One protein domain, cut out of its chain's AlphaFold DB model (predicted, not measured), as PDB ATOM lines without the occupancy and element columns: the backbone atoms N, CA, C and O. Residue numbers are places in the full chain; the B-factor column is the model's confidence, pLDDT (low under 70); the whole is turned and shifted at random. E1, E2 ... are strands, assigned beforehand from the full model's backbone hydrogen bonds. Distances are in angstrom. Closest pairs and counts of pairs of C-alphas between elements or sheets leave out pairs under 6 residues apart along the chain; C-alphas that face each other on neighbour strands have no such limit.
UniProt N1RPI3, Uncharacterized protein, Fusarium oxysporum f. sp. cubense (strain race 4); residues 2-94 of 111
ATOM      1  N   THR A   2      20.900  -9.526 -42.052       36.94
ATOM      2  CA  THR A   2      21.224 -10.931 -41.776       36.94
ATOM      3  C   THR A   2      22.492 -11.290 -42.538       36.94
ATOM      4  O   THR A   2      22.476 -11.363 -43.759       36.94
ATOM      5  N   ARG A   3      23.606 -11.437 -41.821       52.06
ATOM      6  CA  ARG A   3      24.906 -11.777 -42.404       52.06
ATOM      7  C   ARG A   3      24.910 -13.272 -42.686       52.06
ATOM      8  O   ARG A   3      24.991 -14.073 -41.755       52.06
ATOM      9  N   THR A   4      24.715 -13.647 -43.943       56.25
ATOM     10  CA  THR A   4      24.639 -15.056 -44.324       56.25
ATOM     11  C   THR A   4      26.046 -15.638 -44.407       56.25
ATOM     12  O   THR A   4      26.931 -15.066 -45.041       56.25
ATOM     13  N   LEU A   5      26.259 -16.761 -43.719       58.75
ATOM     14  CA  LEU A   5      27.499 -17.522 -43.798       58.75
ATOM     15  C   LEU A   5      27.482 -18.360 -45.077       58.75
ATOM     16  O   LEU A   5      26.604 -19.209 -45.234       58.75
ATOM     17  N   HIS A   6      28.452 -18.141 -45.957       63.25
ATOM     18  CA  HIS A   6      28.597 -18.891 -47.202       63.25
ATOM     19  C   HIS A   6      29.996 -19.506 -47.320       63.25
ATOM     20  O   HIS A   6      30.936 -19.112 -46.625       63.25
ATOM     21  N   GLU A   7      30.120 -20.511 -48.185       63.91
ATOM     22  CA  GLU A   7      31.423 -20.947 -48.683       63.91
ATOM     23  C   GLU A   7      32.029 -19.845 -49.569       63.91
ATOM     24  O   GLU A   7      31.300 -19.000 -50.090       63.91
ATOM     25  N   LEU A   8      33.356 -19.857 -49.760       66.62
ATOM     26  CA  LEU A   8      34.016 -18.881 -50.638       66.62
ATOM     27  C   LEU A   8      33.368 -18.872 -52.025       66.62
ATOM     28  O   LEU A   8      33.242 -19.916 -52.666       66.62
ATOM     29  N   THR A   9      33.003 -17.679 -52.484       64.75
ATOM     30  CA  THR A   9      32.471 -17.465 -53.827       64.75
ATOM     31  C   THR A   9      33.605 -17.471 -54.853       64.75
ATOM     32  O   THR A   9      34.777 -17.288 -54.512       64.75
ATOM     33  N   ALA A  10      33.257 -17.631 -56.135       64.06
ATOM     34  CA  ALA A  10      34.201 -17.530 -57.256       64.06
ATOM     35  C   ALA A  10      34.902 -16.157 -57.356       64.06
ATOM     36  O   ALA A  10      35.834 -15.994 -58.133       64.06
ATOM     37  N   GLU A  11      34.450 -15.170 -56.582       67.19
ATOM     38  CA  GLU A  11      35.005 -13.818 -56.532       67.19
ATOM     39  C   GLU A  11      36.191 -13.705 -55.565       67.19
ATOM     40  O   GLU A  11      36.922 -12.717 -55.599       67.19
ATOM     41  N   THR A  12      36.393 -14.711 -54.706       72.88
ATOM     42  CA  THR A  12      37.536 -14.740 -53.790       72.88
ATOM     43  C   THR A  12      38.781 -15.206 -54.533       72.88
ATOM     44  O   THR A  12      38.927 -16.393 -54.828       72.88
ATOM     45  N   GLU A  13      39.699 -14.282 -54.798       78.25
ATOM     46  CA  GLU A  13      40.983 -14.595 -55.432       78.25
ATOM     47  C   GLU A  13      42.104 -14.766 -54.412       78.25
ATOM     48  O   GLU A  13      42.968 -15.630 -54.582       78.25
ATOM     49  N   PHE A  14      42.033 -14.072 -53.274       87.81
ATOM     50  CA  PHE A  14      43.050 -14.137 -52.226       87.81
ATOM     51  C   PHE A  14      42.452 -14.299 -50.826       87.81
ATOM     52  O   PHE A  14      41.269 -14.065 -50.578       87.81
ATOM     53  N   TRP A  15      43.315 -14.653 -49.878       89.56
ATOM     54  CA  TRP A  15      43.023 -14.559 -48.458       89.56
ATOM     55  C   TRP A  15      44.218 -14.018 -47.674       89.56
ATOM     56  O   TRP A  15      45.370 -14.384 -47.923       89.56
ATOM     57  N   GLU A  16      43.947 -13.160 -46.701       92.00
ATOM     58  CA  GLU A  16      44.942 -12.655 -45.764       92.00
ATOM     59  C   GLU A  16      44.866 -13.445 -44.460       92.00
ATOM     60  O   GLU A  16      43.813 -13.565 -43.831       92.00
ATOM     61  N   CYS A  17      46.005 -14.000 -44.063       92.25
ATOM     62  CA  CYS A  17      46.161 -14.662 -42.777       92.25
ATOM     63  C   CYS A  17      46.126 -13.621 -41.659       92.25
ATOM     64  O   CYS A  17      46.796 -12.611 -41.798       92.25
ATOM     65  N   HIS A  18      45.427 -13.906 -40.560       93.56
ATOM     66  CA  HIS A  18      45.343 -13.103 -39.328       93.56
ATOM     67  C   HIS A  18      45.686 -13.931 -38.079       93.56
ATOM     68  O   HIS A  18      45.314 -13.607 -36.952       93.56
ATOM     69  N   GLN A  19      46.417 -15.029 -38.266       90.06
ATOM     70  CA  GLN A  19      46.782 -15.932 -37.180       90.06
ATOM     71  C   GLN A  19      47.899 -15.355 -36.306       90.06
ATOM     72  O   GLN A  19      48.968 -14.972 -36.798       90.06
ATOM     73  N   THR A  20      47.667 -15.345 -34.995       87.38
ATOM     74  CA  THR A  20      48.670 -14.985 -33.987       87.38
ATOM     75  C   THR A  20      49.472 -16.218 -33.600       87.38
ATOM     76  O   THR A  20      48.925 -17.217 -33.134       87.38
ATOM     77  N   LYS A  21      50.789 -16.160 -33.802       79.12
ATOM     78  CA  LYS A  21      51.705 -17.236 -33.411       79.12
ATOM     79  C   LYS A  21      51.991 -17.195 -31.907       79.12
ATOM     80  O   LYS A  21      51.739 -16.204 -31.229       79.12
ATOM     81  N   GLY A  22      52.603 -18.264 -31.394       74.38
ATOM     82  CA  GLY A  22      53.044 -18.348 -29.995       74.38
ATOM     83  C   GLY A  22      54.077 -17.288 -29.573       74.38
ATOM     84  O   GLY A  22      54.303 -17.119 -28.381       74.38
ATOM     85  N   ASP A  23      54.674 -16.555 -30.519       78.31
ATOM     86  CA  ASP A  23      55.546 -15.398 -30.264       78.31
ATOM     87  C   ASP A  23      54.769 -14.078 -30.051       78.31
ATOM     88  O   ASP A  23      55.377 -13.021 -29.887       78.31
ATOM     89  N   GLY A  24      53.431 -14.129 -30.072       83.25
ATOM     90  CA  GLY A  24      52.542 -12.978 -29.921       83.25
ATOM     91  C   GLY A  24      52.400 -12.118 -31.178       83.25
ATOM     92  O   GLY A  24      51.685 -11.119 -31.143       83.25
ATOM     93  N   LYS A  25      53.050 -12.476 -32.294       87.56
ATOM     94  CA  LYS A  25      52.947 -11.729 -33.551       87.56
ATOM     95  C   LYS A  25      51.831 -12.289 -34.421       87.56
ATOM     96  O   LYS A  25      51.791 -13.484 -34.729       87.56
ATOM     97  N   THR A  26      50.959 -11.397 -34.865       91.50
ATOM     98  CA  THR A  26      49.933 -11.696 -35.864       91.50
ATOM     99  C   THR A  26      50.553 -11.681 -37.258       91.50
ATOM    100  O   THR A  26      51.301 -10.769 -37.618       91.50
ATOM    101  N   CYS A  27      50.304 -12.735 -38.031       91.31
ATOM    102  CA  CYS A  27      50.643 -12.769 -39.447       91.31
ATOM    103  C   CYS A  27      49.610 -11.954 -40.236       91.31
ATOM    104  O   CYS A  27      48.454 -11.972 -39.849       91.31
ATOM    105  N   PHE A  28      50.038 -11.291 -41.315       92.56
ATOM    106  CA  PHE A  28      49.205 -10.511 -42.253       92.56
ATOM    107  C   PHE A  28      49.571 -10.833 -43.709       92.56
ATOM    108  O   PHE A  28      49.670  -9.971 -44.578       92.56
ATOM    109  N   LYS A  29      49.957 -12.085 -43.972       91.62
ATOM    110  CA  LYS A  29      50.422 -12.491 -45.300       91.62
ATOM    111  C   LYS A  29      49.213 -12.774 -46.190       91.62
ATOM    112  O   LYS A  29      48.369 -13.587 -45.818       91.62
ATOM    113  N   ILE A  30      49.194 -12.163 -47.372       89.62
ATOM    114  CA  ILE A  30      48.238 -12.455 -48.444       89.62
ATOM    115  C   ILE A  30      48.680 -13.720 -49.190       89.62
ATOM    116  O   ILE A  30      49.863 -13.895 -49.505       89.62
ATOM    117  N   ASN A  31      47.723 -14.604 -49.446       86.38
ATOM    118  CA  ASN A  31      47.886 -15.893 -50.100       86.38
ATOM    119  C   ASN A  31      46.829 -16.043 -51.203       86.38
ATOM    120  O   ASN A  31      45.731 -15.509 -51.087       86.38
ATOM    121  N   GLU A  32      47.141 -16.795 -52.254       82.19
ATOM    122  CA  GLU A  32      46.187 -17.123 -53.322       82.19
ATOM    123  C   GLU A  32      45.113 -18.100 -52.818       82.19
ATOM    124  O   GLU A  32      45.358 -18.932 -51.936       82.19
ATOM    125  N   THR A  33      43.908 -18.006 -53.380       71.88
ATOM    126  CA  THR A  33      42.782 -18.893 -53.036       71.88
ATOM    127  C   THR A  33      42.832 -20.201 -53.823       71.88
ATOM    128  O   THR A  33      42.277 -21.198 -53.365       71.88
ATOM    129  N   GLU A  34      43.548 -20.244 -54.954       59.34
ATOM    130  CA  GLU A  34      43.613 -21.382 -55.891       59.34
ATOM    131  C   GLU A  34      44.288 -22.673 -55.369       59.34
ATOM    132  O   GLU A  34      44.337 -23.665 -56.095       59.34
ATOM    133  N   ASP A  35      44.645 -22.773 -54.084       48.38
ATOM    134  CA  ASP A  35      44.795 -24.090 -53.429       48.38
ATOM    135  C   ASP A  35      43.443 -24.834 -53.272       48.38
ATOM    136  O   ASP A  35      43.392 -25.958 -52.768       48.38
ATOM    137  N   LYS A  36      42.311 -24.237 -53.690       44.59
ATOM    138  CA  LYS A  36      40.968 -24.781 -53.421       44.59
ATOM    139  C   LYS A  36      40.445 -25.799 -54.434       44.59
ATOM    140  O   LYS A  36      39.476 -26.468 -54.107       44.59
ATOM    141  N   TYR A  37      41.043 -25.974 -55.620       38.94
ATOM    142  CA  TYR A  37      40.403 -26.820 -56.651       38.94
ATOM    143  C   TYR A  37      41.319 -27.613 -57.596       38.94
ATOM    144  O   TYR A  37      40.857 -28.090 -58.635       38.94
ATOM    145  N   ARG A  38      42.602 -27.832 -57.269       34.25
ATOM    146  CA  ARG A  38      43.500 -28.523 -58.215       34.25
ATOM    147  C   ARG A  38      44.474 -29.540 -57.627       34.25
ATOM    148  O   ARG A  38      45.633 -29.574 -58.009       34.25
ATOM    149  N   ARG A  39      43.972 -30.482 -56.824       37.12
ATOM    150  CA  ARG A  39      44.557 -31.838 -56.758       37.12
ATOM    151  C   ARG A  39      43.510 -32.913 -56.455       37.12
ATOM    152  O   ARG A  39      43.563 -33.618 -55.455       37.12
ATOM    153  N   CYS A  40      42.613 -33.145 -57.410       36.38
ATOM    154  CA  CYS A  40      42.116 -34.504 -57.637       36.38
ATOM    155  C   CYS A  40      43.270 -35.341 -58.219       36.38
ATOM    156  O   CYS A  40      43.287 -35.630 -59.412       36.38
ATOM    157  N   VAL A  41      44.287 -35.682 -57.416       35.81
ATOM    158  CA  VAL A  41      45.221 -36.739 -57.823       35.81
ATOM    159  C   VAL A  41      44.522 -38.042 -57.497       35.81
ATOM    160  O   VAL A  41      44.268 -38.351 -56.335       35.81
ATOM    161  N   VAL A  42      44.168 -38.785 -58.537       40.59
ATOM    162  CA  VAL A  42      43.631 -40.139 -58.431       40.59
ATOM    163  C   VAL A  42      44.736 -41.045 -57.873       40.59
ATOM    164  O   VAL A  42      45.398 -41.761 -58.613       40.59
ATOM    165  N   ILE A  43      44.978 -41.012 -56.561       42.41
ATOM    166  CA  ILE A  43      45.833 -41.992 -55.880       42.41
ATOM    167  C   ILE A  43      44.929 -43.148 -55.455       42.41
ATOM    168  O   ILE A  43      44.600 -43.265 -54.283       42.41
ATOM    169  N   SER A  44      44.437 -43.907 -56.444       48.81
ATOM    170  CA  SER A  44      43.812 -45.251 -56.377       48.81
ATOM    171  C   SER A  44      42.784 -45.586 -55.270       48.81
ATOM    172  O   SER A  44      42.287 -46.707 -55.227       48.81
ATOM    173  N   THR A  45      42.402 -44.645 -54.408       46.75
ATOM    174  CA  THR A  45      41.579 -44.828 -53.206       46.75
ATOM    175  C   THR A  45      40.834 -43.531 -52.868       46.75
ATOM    176  O   THR A  45      41.033 -42.955 -51.811       46.75
ATOM    177  N   SER A  46      40.003 -43.036 -53.791       45.41
ATOM    178  CA  SER A  46      38.822 -42.157 -53.588       45.41
ATOM    179  C   SER A  46      38.826 -41.043 -52.515       45.41
ATOM    180  O   SER A  46      37.753 -40.593 -52.117       45.41
ATOM    181  N   ARG A  47      39.973 -40.557 -52.036       41.25
ATOM    182  CA  ARG A  47      40.050 -39.543 -50.981       41.25
ATOM    183  C   ARG A  47      40.557 -38.242 -51.579       41.25
ATOM    184  O   ARG A  47      41.738 -38.101 -51.877       41.25
ATOM    185  N   LEU A  48      39.634 -37.304 -51.762       46.53
ATOM    186  CA  LEU A  48      39.944 -35.906 -52.038       46.53
ATOM    187  C   LEU A  48      40.718 -35.366 -50.829       46.53
ATOM    188  O   LEU A  48      40.150 -35.205 -49.750       46.53
ATOM    189  N   VAL A  49      42.024 -35.161 -50.981       40.72
ATOM    190  CA  VAL A  49      42.840 -34.469 -49.983       40.72
ATOM    191  C   VAL A  49      43.038 -33.061 -50.512       40.72
ATOM    192  O   VAL A  49      43.785 -32.855 -51.464       40.72
ATOM    193  N   THR A  50      42.338 -32.099 -49.921       49.41
ATOM    194  CA  THR A  50      42.647 -30.678 -50.079       49.41
ATOM    195  C   THR A  50      44.078 -30.498 -49.570       49.41
ATOM    196  O   THR A  50      44.313 -30.572 -48.361       49.41
ATOM    197  N   GLU A  51      45.066 -30.395 -50.464       51.91
ATOM    198  CA  GLU A  51      46.431 -30.107 -50.031       51.91
ATOM    199  C   GLU A  51      46.421 -28.740 -49.336       51.91
ATOM    200  O   GLU A  51      45.860 -27.765 -49.824       51.91
ATOM    201  N   ASN A  52      46.913 -28.757 -48.101       58.03
ATOM    202  CA  ASN A  52      46.773 -27.726 -47.081       58.03
ATOM    203  C   ASN A  52      46.894 -26.281 -47.606       58.03
ATOM    204  O   ASN A  52      47.986 -25.851 -47.971       58.03
ATOM    205  N   MET A  53      45.808 -25.508 -47.470       70.50
ATOM    206  CA  MET A  53      45.753 -24.045 -47.632       70.50
ATOM    207  C   MET A  53      46.504 -23.322 -46.498       70.50
ATOM    208  O   MET A  53      45.939 -22.523 -45.748       70.50
ATOM    209  N   ASN A  54      47.771 -23.667 -46.294       83.56
ATOM    210  CA  ASN A  54      48.602 -23.046 -45.281       83.56
ATOM    211  C   ASN A  54      49.060 -21.674 -45.766       83.56
ATOM    212  O   ASN A  54      49.459 -21.492 -46.915       83.56
ATOM    213  N   CYS A  55      49.080 -20.712 -44.855       86.75
ATOM    214  CA  CYS A  55      49.665 -19.415 -45.132       86.75
ATOM    215  C   CYS A  55      51.154 -19.574 -45.478       86.75
ATOM    216  O   CYS A  55      51.932 -20.097 -44.679       86.75
ATOM    217  N   ARG A  56      51.595 -19.042 -46.621       85.62
ATOM    218  CA  ARG A  56      53.000 -19.075 -47.067       85.62
ATOM    219  C   ARG A  56      53.949 -18.309 -46.133       85.62
ATOM    220  O   ARG A  56      55.158 -18.492 -46.204       85.62
ATOM    221  N   GLY A  57      53.424 -17.428 -45.276       85.25
ATOM    222  CA  GLY A  57      54.214 -16.620 -44.339       85.25
ATOM    223  C   GLY A  57      54.402 -17.257 -42.961       85.25
ATOM    224  O   GLY A  57      55.463 -17.131 -42.349       85.25
ATOM    225  N   CYS A  58      53.378 -17.934 -42.441       87.12
ATOM    226  CA  CYS A  58      53.412 -18.521 -41.099       87.12
ATOM    227  C   CYS A  58      53.253 -20.037 -41.056       87.12
ATOM    228  O   CYS A  58      53.423 -20.606 -39.981       87.12
ATOM    229  N   ASN A  59      52.967 -20.671 -42.192       84.12
ATOM    230  CA  ASN A  59      52.669 -22.092 -42.334       84.12
ATOM    231  C   ASN A  59      51.513 -22.582 -41.440       84.12
ATOM    232  O   ASN A  59      51.387 -23.778 -41.183       84.12
ATOM    233  N   THR A  60      50.673 -21.668 -40.947       85.25
ATOM    234  CA  THR A  60      49.448 -22.021 -40.228       85.25
ATOM    235  C   THR A  60      48.334 -22.264 -41.227       85.25
ATOM    236  O   THR A  60      48.278 -21.619 -42.279       85.25
ATOM    237  N   LYS A  61      47.440 -23.191 -40.884       84.19
ATOM    238  CA  LYS A  61      46.198 -23.384 -41.626       84.19
ATOM    239  C   LYS A  61      45.351 -22.126 -41.544       84.19
ATOM    240  O   LYS A  61      45.441 -21.387 -40.562       84.19
ATOM    241  N   ARG A  62      44.540 -21.930 -42.577       85.25
ATOM    242  CA  ARG A  62      43.495 -20.926 -42.548       85.25
ATOM    243  C   ARG A  62      42.536 -21.203 -41.386       85.25
ATOM    244  O   ARG A  62      42.130 -22.350 -41.193       85.25
ATOM    245  N   ASP A  63      42.203 -20.175 -40.621       87.25
ATOM    246  CA  ASP A  63      41.328 -20.285 -39.456       87.25
ATOM    247  C   ASP A  63      40.551 -18.980 -39.214       87.25
ATOM    248  O   ASP A  63      40.708 -17.970 -39.906       87.25
ATOM    249  N   LYS A  64      39.650 -19.015 -38.234       90.44
ATOM    250  CA  LYS A  64      38.810 -17.897 -37.829       90.44
ATOM    251  C   LYS A  64      39.613 -16.597 -37.714       90.44
ATOM    252  O   LYS A  64      40.633 -16.536 -37.033       90.44
ATOM    253  N   GLY A  65      39.072 -15.544 -38.321       90.62
ATOM    254  CA  GLY A  65      39.672 -14.211 -38.363       90.62
ATOM    255  C   GLY A  65      40.392 -13.899 -39.672       90.62
ATOM    256  O   GLY A  65      40.552 -12.723 -39.977       90.62
ATOM    257  N   ASP A  66      40.747 -14.912 -40.468       91.38
ATOM    258  CA  ASP A  66      41.337 -14.694 -41.789       91.38
ATOM    259  C   ASP A  66      40.354 -13.975 -42.727       91.38
ATOM    260  O   ASP A  66      39.130 -14.112 -42.609       91.38
ATOM    261  N   ILE A  67      40.892 -13.188 -43.656       92.25
ATOM    262  CA  ILE A  67      40.125 -12.249 -44.482       92.25
ATOM    263  C   ILE A  67      40.091 -12.729 -45.929       92.25
ATOM    264  O   ILE A  67      41.130 -13.071 -46.484       92.25
ATOM    265  N   ALA A  68      38.908 -12.743 -46.544       90.06
ATOM    266  CA  ALA A  68      38.725 -13.024 -47.965       90.06
ATOM    267  C   ALA A  68      38.879 -11.731 -48.770       90.06
ATOM    268  O   ALA A  68      38.324 -10.692 -48.393       90.06
ATOM    269  N   ILE A  69      39.621 -11.804 -49.873       89.19
ATOM    270  CA  ILE A  69      39.991 -10.660 -50.705       89.19
ATOM    271  C   ILE A  69      39.690 -10.978 -52.179       89.19
ATOM    272  O   ILE A  69      39.972 -12.081 -52.656       89.19
ATOM    273  N   ASP A  70      39.117 -10.015 -52.903       85.00
ATOM    274  CA  ASP A  70      38.847 -10.138 -54.340       85.00
ATOM    275  C   ASP A  70      40.056  -9.767 -55.219       85.00
ATOM    276  O   ASP A  70      41.107  -9.324 -54.751       85.00
ATOM    277  N   LYS A  71      39.879  -9.897 -56.534       82.62
ATOM    278  CA  LYS A  71      40.876  -9.535 -57.554       82.62
ATOM    279  C   LYS A  71      41.325  -8.076 -57.554       82.62
ATOM    280  O   LYS A  71      42.363  -7.731 -58.112       82.62
ATOM    281  N   TYR A  72      40.513  -7.203 -56.968       84.69
ATOM    282  CA  TYR A  72      40.781  -5.777 -56.830       84.69
ATOM    283  C   TYR A  72      41.411  -5.448 -55.475       84.69
ATOM    284  O   TYR A  72      41.534  -4.274 -55.126       84.69
ATOM    285  N   ASN A  73      41.832  -6.468 -54.719       83.88
ATOM    286  CA  ASN A  73      42.381  -6.335 -53.380       83.88
ATOM    287  C   ASN A  73      41.379  -5.750 -52.361       83.88
ATOM    288  O   ASN A  73      41.782  -5.192 -51.338       83.88
ATOM    289  N   ARG A  74      40.069  -5.860 -52.627       87.44
ATOM    290  CA  ARG A  74      39.010  -5.431 -51.705       87.44
ATOM    291  C   ARG A  74      38.691  -6.557 -50.733       87.44
ATOM    292  O   ARG A  74      38.584  -7.717 -51.118       87.44
ATOM    293  N   THR A  75      38.493  -6.201 -49.472       89.38
ATOM    294  CA  THR A  75      38.052  -7.130 -48.432       89.38
ATOM    295  C   THR A  75      36.577  -7.468 -48.625       89.38
ATOM    296  O   THR A  75      35.721  -6.598 -48.486       89.38
ATOM    297  N   ILE A  76      36.281  -8.737 -48.904       88.19
ATOM    298  CA  ILE A  76      34.928  -9.211 -49.243       88.19
ATOM    299  C   ILE A  76      34.321 -10.122 -48.176       88.19
ATOM    300  O   ILE A  76      33.128 -10.415 -48.217       88.19
ATOM    301  N   GLY A  77      35.114 -10.560 -47.199       89.50
ATOM    302  CA  GLY A  77      34.591 -11.342 -46.088       89.50
ATOM    303  C   GLY A  77      35.622 -11.706 -45.030       89.50
ATOM    304  O   GLY A  77      36.803 -11.386 -45.140       89.50
ATOM    305  N   MET A  78      35.157 -12.384 -43.985       91.31
ATOM    306  CA  MET A  78      35.971 -12.876 -42.873       91.31
ATOM    307  C   MET A  78      35.551 -14.291 -42.485       91.31
ATOM    308  O   MET A  78      34.363 -14.573 -42.311       91.31
ATOM    309  N   LEU A  79      36.528 -15.169 -42.273       89.94
ATOM    310  CA  LEU A  79      36.294 -16.538 -41.840       89.94
ATOM    311  C   LEU A  79      35.795 -16.537 -40.394       89.94
ATOM    312  O   LEU A  79      36.479 -16.071 -39.479       89.94
ATOM    313  N   LYS A  80      34.588 -17.056 -40.166       92.38
ATOM    314  CA  LYS A  80      33.993 -17.117 -38.821       92.38
ATOM    315  C   LYS A  80      34.152 -18.466 -38.160       92.38
ATOM    316  O   LYS A  80      34.202 -18.528 -36.929       92.38
ATOM    317  N   LYS A  81      34.173 -19.528 -38.960       86.56
ATOM    318  CA  LYS A  81      34.128 -20.898 -38.464       86.56
ATOM    319  C   LYS A  81      34.693 -21.867 -39.496       86.56
ATOM    320  O   LYS A  81      34.454 -21.703 -40.687       86.56
ATOM    321  N   VAL A  82      35.367 -22.902 -39.007       83.81
ATOM    322  CA  VAL A  82      35.807 -24.061 -39.788       83.81
ATOM    323  C   VAL A  82      35.225 -25.319 -39.139       83.81
ATOM    324  O   VAL A  82      35.361 -25.507 -37.931       83.81
ATOM    325  N   GLU A  83      34.557 -26.172 -39.917       80.25
ATOM    326  CA  GLU A  83      34.059 -27.485 -39.481       80.25
ATOM    327  C   GLU A  83      34.607 -28.583 -40.394       80.25
ATOM    328  O   GLU A  83      34.117 -28.821 -41.498       80.25
ATOM    329  N   GLY A  84      35.654 -29.266 -39.930       76.25
ATOM    330  CA  GLY A  84      36.345 -30.267 -40.736       76.25
ATOM    331  C   GLY A  84      37.039 -29.623 -41.937       76.25
ATOM    332  O   GLY A  84      38.067 -28.974 -41.772       76.25
ATOM    333  N   VAL A  85      36.488 -29.835 -43.134       71.94
ATOM    334  CA  VAL A  85      36.983 -29.254 -44.400       71.94
ATOM    335  C   VAL A  85      36.114 -28.099 -44.909       71.94
ATOM    336  O   VAL A  85      36.436 -27.506 -45.935       71.94
ATOM    337  N   VAL A  86      35.012 -27.795 -44.216       75.25
ATOM    338  CA  VAL A  86      34.061 -26.746 -44.597       75.25
ATOM    339  C   VAL A  86      34.423 -25.447 -43.884       75.25
ATOM    340  O   VAL A  86      34.673 -25.434 -42.677       75.25
ATOM    341  N   GLU A  87      34.433 -24.346 -44.630       82.62
ATOM    342  CA  GLU A  87      34.730 -23.002 -44.132       82.62
ATOM    343  C   GLU A  87      33.498 -22.107 -44.273       82.62
ATOM    344  O   GLU A  87      32.908 -22.032 -45.352       82.62
ATOM    345  N   TYR A  88      33.153 -21.381 -43.211       83.75
ATOM    346  CA  TYR A  88      32.006 -20.477 -43.178       83.75
ATOM    347  C   TYR A  88      32.466 -19.026 -43.095       83.75
ATOM    348  O   TYR A  88      32.968 -18.567 -42.057       83.75
ATOM    349  N   TRP A  89      32.257 -18.300 -44.186       87.00
ATOM    350  CA  TRP A  89      32.679 -16.921 -44.354       87.00
ATOM    351  C   TRP A  89      31.505 -15.975 -44.156       87.00
ATOM    352  O   TRP A  89      30.421 -16.176 -44.696       87.00
ATOM    353  N   GLU A  90      31.721 -14.935 -43.358       88.50
ATOM    354  CA  GLU A  90      30.826 -13.785 -43.298       88.50
ATOM    355  C   GLU A  90      31.229 -12.825 -44.410       88.50
ATOM    356  O   GLU A  90      32.326 -12.271 -44.362       88.50
ATOM    357  N   HIS A  91      30.354 -12.635 -45.395       82.75
ATOM    358  CA  HIS A  91      30.602 -11.720 -46.503       82.75
ATOM    359  C   HIS A  91      30.205 -10.288 -46.138       82.75
ATOM    360  O   HIS A  91      29.259 -10.054 -45.374       82.75
ATOM    361  N   TYR A  92      30.947  -9.329 -46.681       82.38
ATOM    362  CA  TYR A  92      30.607  -7.915 -46.626       82.38
ATOM    363  C   TYR A  92      29.860  -7.540 -47.902       82.38
ATOM    364  O   TYR A  92      30.255  -7.949 -48.991       82.38
ATOM    365  N   GLU A  93      28.780  -6.771 -47.766       73.31
ATOM    366  CA  GLU A  93      28.144  -6.145 -48.923       73.31
ATOM    367  C   GLU A  93      29.146  -5.148 -49.502       73.31
ATOM    368  O   GLU A  93      29.529  -4.178 -48.843       73.31
ATOM    369  N   LEU A  94      29.633  -5.435 -50.706       67.75
ATOM    370  CA  LEU A  94      30.412  -4.472 -51.458       67.75
ATOM    371  C   LEU A  94      29.418  -3.490 -52.055       67.75
ATOM    372  O   LEU A  94      28.588  -3.857 -52.883       67.75
TER     373      LEU A  94
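AT A GLANCE: This is residues 2 to 94 of the 111 residues of an uncharacterized protein of Fusarium oxysporum f. sp. cubense (strain race 4) (UniProt N1RPI3). There is little regular structure: a strongly twisted five-strand antiparallel sheet and long loops, residues 42 to 47 sticking out. The class is all strand: E1 to E5 hold 27 of 93 printed residues, in sheet order E2 E1 E3 E4 E5. It is compact, radius of gyration of the C-alphas 13.9 A, spanning 41 by 35 by 25 A.

HOW THE PARTS SIT: E2, residues 30 to 32, E1, 12 to 16, E3, 67 to 70, E4, 75 to 83, and E5, 86 to 91, are each antiparallel to the next; E3 E4 E5 are a meander. Within hydrogen-bond range are N 15 and O 31, 2.8 A, and N 14 and O 69, N 68 and O 77, and N 78 and O 90, each 2.9 A.

IN THESE COORDINATES: E1 begins at C-alpha 12, (37.536, -14.740, -53.790), and E5 ends at C-alpha 91, (30.602, -11.720, -46.503).

THE WHOLE: Links E1 to E2 and E2 to E3 are long. pLDDT is under 70 at residues 2 to 11, 34 to 52 and 94.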